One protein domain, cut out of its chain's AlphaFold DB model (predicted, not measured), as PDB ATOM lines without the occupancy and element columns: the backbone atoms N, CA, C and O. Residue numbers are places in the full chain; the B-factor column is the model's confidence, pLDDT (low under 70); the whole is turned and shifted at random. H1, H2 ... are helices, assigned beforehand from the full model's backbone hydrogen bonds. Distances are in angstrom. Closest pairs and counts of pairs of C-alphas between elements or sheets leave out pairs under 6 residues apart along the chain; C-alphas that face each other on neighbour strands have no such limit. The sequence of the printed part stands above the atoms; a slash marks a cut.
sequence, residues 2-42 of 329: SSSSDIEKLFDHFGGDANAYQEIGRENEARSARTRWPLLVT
ATOM      1  N   SER A   2       6.319  41.681  71.517       56.34
ATOM      2  CA  SER A   2       7.486  40.793  71.558       56.34
ATOM      3  C   SER A   2       7.637  40.207  72.957       56.34
ATOM      4  O   SER A   2       8.168  40.860  73.850       56.34
ATOM      5  N   SER A   3       7.143  38.984  73.135       67.06
ATOM      6  CA  SER A   3       7.091  38.256  74.410       67.06
ATOM      7  C   SER A   3       8.457  38.130  75.092       67.06
ATOM      8  O   SER A   3       8.537  38.092  76.312       67.06
ATOM      9  N   SER A   4       9.533  38.104  74.308       68.00
ATOM     10  CA  SER A   4      10.901  37.917  74.795       68.00
ATOM     11  C   SER A   4      11.416  39.104  75.614       68.00
ATOM     12  O   SER A   4      12.057  38.904  76.635       68.00
ATOM     13  N   SER A   5      11.094  40.338  75.206       71.75
ATOM     14  CA  SER A   5      11.589  41.550  75.882       71.75
ATOM     15  C   SER A   5      10.806  41.877  77.158       71.75
ATOM     16  O   SER A   5      11.336  42.508  78.068       71.75
ATOM     17  N   ASP A   6       9.549  41.439  77.237       79.06
ATOM     18  CA  ASP A   6       8.714  41.604  78.431       79.06
ATOM     19  C   ASP A   6       9.203  40.702  79.576       79.06
ATOM     20  O   ASP A   6       9.330  41.134  80.717       79.06
ATOM     21  N   ILE A   7       9.590  39.469  79.242       73.69
ATOM     22  CA  ILE A   7      10.121  38.491  80.197       73.69
ATOM     23  C   ILE A   7      11.435  38.976  80.835       73.69
ATOM     24  O   ILE A   7      11.594  38.854  82.046       73.69
ATOM     25  N   GLU A   8      12.343  39.581  80.063       76.31
ATOM     26  CA  GLU A   8      13.590  40.166  80.589       76.31
ATOM     27  C   GLU A   8      13.323  41.310  81.581       76.31
ATOM     28  O   GLU A   8      13.934  41.366  82.646       76.31
ATOM     29  N   LYS A   9      12.337  42.168  81.296       81.06
ATOM     30  CA  LYS A   9      11.942  43.249  82.215       81.06
ATOM     31  C   LYS A   9      11.302  42.741  83.502       81.06
ATOM     32  O   LYS A   9      11.497  43.345  84.555       81.06
ATOM     33  N   LEU A  10      10.544  41.643  83.447       82.38
ATOM     34  CA  LEU A  10      10.078  40.981  84.667       82.38
ATOM     35  C   LEU A  10      11.271  40.485  85.495       82.38
ATOM     36  O   LEU A  10      11.283  40.668  86.710       82.38
ATOM     37  N   PHE A  11      12.285  39.906  84.857       76.50
ATOM     38  CA  PHE A  11      13.471  39.408  85.553       76.50
ATOM     39  C   PHE A  11      14.265  40.509  86.261       76.50
ATOM     40  O   PHE A  11      14.594  40.341  87.438       76.50
ATOM     41  N   ASP A  12      14.450  41.665  85.619       79.50
ATOM     42  CA  ASP A  12      15.067  42.846  86.239       79.50
ATOM     43  C   ASP A  12      14.283  43.348  87.467       79.50
ATOM     44  O   ASP A  12      14.874  43.828  88.435       79.50
ATOM     45  N   HIS A  13      12.951  43.218  87.467       80.81
ATOM     46  CA  HIS A  13      12.106  43.631  88.593       80.81
ATOM     47  C   HIS A  13      12.123  42.662  89.778       80.81
ATOM     48  O   HIS A  13      11.991  43.104  90.920       80.81
ATOM     49  N   PHE A  14      12.285  41.362  89.529       78.69
ATOM     50  CA  PHE A  14      12.297  40.334  90.575       78.69
ATOM     51  C   PHE A  14      13.712  39.885  90.978       78.69
ATOM     52  O   PHE A  14      13.850  39.065  91.884       78.69
ATOM     53  N   GLY A  15      14.759  40.429  90.344       74.88
ATOM     54  CA  GLY A  15      16.156  40.100  90.642       74.88
ATOM     55  C   GLY A  15      16.528  38.654  90.303       74.88
ATOM     56  O   GLY A  15      17.406  38.078  90.943       74.88
ATOM     57  N   GLY A  16      15.832  38.046  89.339       72.94
ATOM     58  CA  GLY A  16      16.061  36.670  88.905       72.94
ATOM     59  C   GLY A  16      16.812  36.626  87.581       72.94
ATOM     60  O   GLY A  16      16.519  37.408  86.687       72.94
ATOM     61  N   ASP A  17      17.758  35.703  87.427       70.56
ATOM     62  CA  ASP A  17      18.431  35.501  86.144       70.56
ATOM     63  C   ASP A  17      17.497  34.747  85.180       70.56
ATOM     64  O   ASP A  17      17.041  33.635  85.472       70.56
ATOM     65  N   ALA A  18      17.220  35.337  84.016       69.12
ATOM     66  CA  ALA A  18      16.421  34.716  82.961       69.12
ATOM     67  C   ALA A  18      17.002  33.362  82.521       69.12
ATOM     68  O   ALA A  18      16.269  32.452  82.121       69.12
ATOM     69  N   ASN A  19      18.324  33.206  82.633       71.69
ATOM     70  CA  ASN A  19      19.024  31.982  82.277       71.69
ATOM     71  C   ASN A  19      18.722  30.830  83.256       71.69
ATOM     72  O   ASN A  19      18.563  29.689  82.825       71.69
ATOM     73  N   ALA A  20      18.509  31.120  84.546       71.69
ATOM     74  CA  ALA A  20      18.159  30.107  85.550       71.69
ATOM     75  C   ALA A  20      16.807  29.430  85.249       71.69
ATOM     76  O   ALA A  20      16.625  28.233  85.475       71.69
ATOM     77  N   TYR A  21      15.859  30.168  84.668       64.31
ATOM     78  CA  TYR A  21      14.576  29.604  84.243       64.31
ATOM     79  C   TYR A  21      14.691  28.773  82.962       64.31
ATOM     80  O   TYR A  21      13.957  27.793  82.798       64.31
ATOM     81  N   GLN A  22      15.637  29.100  82.078       72.75
ATOM     82  CA  GLN A  22      15.922  28.261  80.915       72.75
ATOM     83  C   GLN A  22      16.508  26.910  81.321       72.75
ATOM     84  O   GLN A  22      16.160  25.901  80.714       72.75
ATOM     85  N   GLU A  23      17.355  26.862  82.349       68.44
ATOM     86  CA  GLU A  23      17.922  25.604  82.846       68.44
ATOM     87  C   GLU A  23      16.834  24.658  83.368       68.44
ATOM     88  O   GLU A  23      16.823  23.477  83.019       68.44
ATOM     89  N   ILE A  24      15.849  25.183  84.104       72.56
ATOM     90  CA  ILE A  24      14.709  24.386  84.583       72.56
ATOM     91  C   ILE A  24      13.860  23.873  83.407       72.56
ATOM     92  O   ILE A  24      13.425  22.716  83.419       72.56
ATOM     93  N   GLY A  25      13.651  24.698  82.374       78.06
ATOM     94  CA  GLY A  25      12.963  24.296  81.144       78.06
ATOM     95  C   GLY A  25      13.696  23.174  80.407       78.06
ATOM     96  O   GLY A  25      13.101  22.133  80.123       78.06
ATOM     97  N   ARG A  26      15.008  23.334  80.192       83.38
ATOM     98  CA  ARG A  26      15.856  22.325  79.539       83.38
ATOM     99  C   ARG A  26      15.888  21.011  80.319       83.38
ATOM    100  O   ARG A  26      15.804  19.950  79.711       83.38
ATOM    101  N   GLU A  27      15.947  21.050  81.649       81.94
ATOM    102  CA  GLU A  27      15.964  19.837  82.476       81.94
ATOM    103  C   GLU A  27      14.617  19.095  82.439       81.94
ATOM    104  O   GLU A  27      14.565  17.861  82.473       81.94
ATOM    105  N   ASN A  28      13.506  19.831  82.357       84.25
ATOM    106  CA  ASN A  28      12.175  19.244  82.219       84.25
ATOM    107  C   ASN A  28      11.953  18.656  80.817       84.25
ATOM    108  O   ASN A  28      11.396  17.564  80.681       84.25
ATOM    109  N   GLU A  29      12.450  19.323  79.775       84.06
ATOM    110  CA  GLU A  29      12.470  18.791  78.411       84.06
ATOM    111  C   GLU A  29      13.358  17.552  78.305       84.06
ATOM    112  O   GLU A  29      12.936  16.557  77.722       84.06
ATOM    113  N   ALA A  30      14.534  17.550  78.934       82.44
ATOM    114  CA  ALA A  30      15.415  16.388  78.989       82.44
ATOM    115  C   ALA A  30      14.751  15.210  79.714       82.44
ATOM    116  O   ALA A  30      14.795  14.076  79.234       82.44
ATOM    117  N   ARG A  31      14.077  15.457  80.847       81.62
ATOM    118  CA  ARG A  31      13.287  14.431  81.552       81.62
ATOM    119  C   ARG A  31      12.127  13.918  80.703       81.62
ATOM    120  O   ARG A  31      11.946  12.707  80.605       81.62
ATOM    121  N   SER A  32      11.394  14.809  80.043       84.50
ATOM    122  CA  SER A  32      10.280  14.452  79.155       84.50
ATOM    123  C   SER A  32      10.750  13.704  77.906       84.50
ATOM    124  O   SER A  32      10.082  12.791  77.432       84.50
ATOM    125  N   ALA A  33      11.922  14.040  77.376       86.12
ATOM    126  CA  ALA A  33      12.539  13.329  76.268       86.12
ATOM    127  C   ALA A  33      12.982  11.926  76.697       86.12
ATOM    128  O   ALA A  33      12.702  10.966  75.983       86.12
ATOM    129  N   ARG A  34      13.588  11.780  77.885       84.00
ATOM    130  CA  ARG A  34      13.955  10.472  78.459       84.00
ATOM    131  C   ARG A  34      12.734   9.566  78.647       84.00
ATOM    132  O   ARG A  34      12.821   8.378  78.359       84.00
ATOM    133  N   THR A  35      11.593  10.106  79.081       84.12
ATOM    134  CA  THR A  35      10.352   9.322  79.240       84.12
ATOM    135  C   THR A  35       9.631   9.053  77.924       84.12
ATOM    136  O   THR A  35       8.997   8.011  77.783       84.12
ATOM    137  N   ARG A  36       9.722   9.962  76.946       89.88
ATOM    138  CA  ARG A  36       9.101   9.804  75.621       89.88
ATOM    139  C   ARG A  36       9.898   8.889  74.699       89.88
ATOM    140  O   ARG A  36       9.322   8.245  73.826       89.88
ATOM    141  N   TRP A  37      11.202   8.800  74.923       88.81
ATOM    142  CA  TRP A  37      12.118   7.972  74.154       88.81
ATOM    143  C   TRP A  37      12.917   7.027  75.061       88.81
ATOM    144  O   TRP A  37      14.148   7.068  75.049       88.81
ATOM    145  N   PRO A  38      12.261   6.133  75.826       82.38
ATOM    146  CA  PRO A  38      12.961   5.240  76.749       82.38
ATOM    147  C   PRO A  38      13.970   4.332  76.024       82.38
ATOM    148  O   PRO A  38      15.000   3.983  76.587       82.38
ATOM    149  N   LEU A  39      13.728   4.027  74.742       80.44
ATOM    150  CA  LEU A  39      14.652   3.262  73.894       80.44
ATOM    151  C   LEU A  39      15.926   4.036  73.515       80.44
ATOM    152  O   LEU A  39      16.961   3.421  73.273       80.44
ATOM    153  N   LEU A  40      15.872   5.372  73.473       73.25
ATOM    154  CA  LEU A  40      17.061   6.197  73.237       73.25
ATOM    155  C   LEU A  40      17.947   6.281  74.484       73.25
ATOM    156  O   LEU A  40      19.142   6.507  74.353       73.25
ATOM    157  N   VAL A  41      17.391   6.052  75.680       72.75
ATOM    158  CA  VAL A  41      18.159   6.009  76.937       72.75
ATOM    159  C   VAL A  41      19.044   4.760  77.013       72.75
ATOM    160  O   VAL A  41      20.117   4.804  77.602       72.75
ATOM    161  N   THR A  42      18.619   3.651  76.402       71.44
ATOM    162  CA  THR A  42      19.394   2.398  76.344       71.44
ATOM    163  C   THR A  42      20.366   2.327  75.170       71.44
ATOM    164  O   THR A  42      21.182   1.411  75.106       71.44
TER     165      THR A  42
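Overview. This is residues 2 to 42 of the 329 residues of the protein "Cellulose biosynthesis protein BcsR" of Burkholderia sp. GAS332 (UniProt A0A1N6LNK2). Two helices meet at a corner as an open L: H1 is the shorter arm, and the long H2 runs away from it, making most of the length. A single helical turn, H3, sits at the far end of H2. The printed part has 41 residues, with three named helices in the order H1, H2, H3 and no named strand; the class is all helix. It is extended, with a radius of gyration of the C-alphas of 14.7 A and spans of 43 by 21 by 9 A.

Along the chain. H1 holds residues 3 to 14 and is 17.1 A long from first to last C-alpha, beginning at C-alpha 3 (7.091, 38.256, 74.410). After a tight link of 3 residues, H2 holds residues 18 to 36 and is 27.0 A long, beginning at C-alpha 18 (16.421, 34.716, 82.961). After a tight link of 1 residue, H3 holds residues 38 to 41, 5.3 A long, ending at C-alpha 41 (18.159, 6.009, 76.937).

Arrangement. H1, with residues 7 to 11 alone, only just touches H2, at residue 18 alone, with 3 pairs of C-alphas within 8 A. The closest C-alphas are those of Phe 11 and Ala 18, 6.1 A apart. The two helices run opposite ways at a steep tilt of 61 degrees. H2 and H3 are close but not clearly touching; their closest C-alphas, of Arg 34 and Val 41, are 6.3 A apart. H1 and H3 are apart. In H2 every O i to N i+4 pair is within hydrogen-bond range, in H1 7 of 8 are, and H3 is too short for such a pair.

Size, cuts and confidence. The two C-alphas farthest apart, of His 13 and Thr 42, are 43.6 A apart. Residues 22 to 32 of H2 stand free, as do residues 35 to 40, of which 38 to 40 belong to H3. The printed part has no cut and no long link. The mean pLDDT of the printed part is 76.9, and residues 2 to 4, 18, 21 and 23 are under 70.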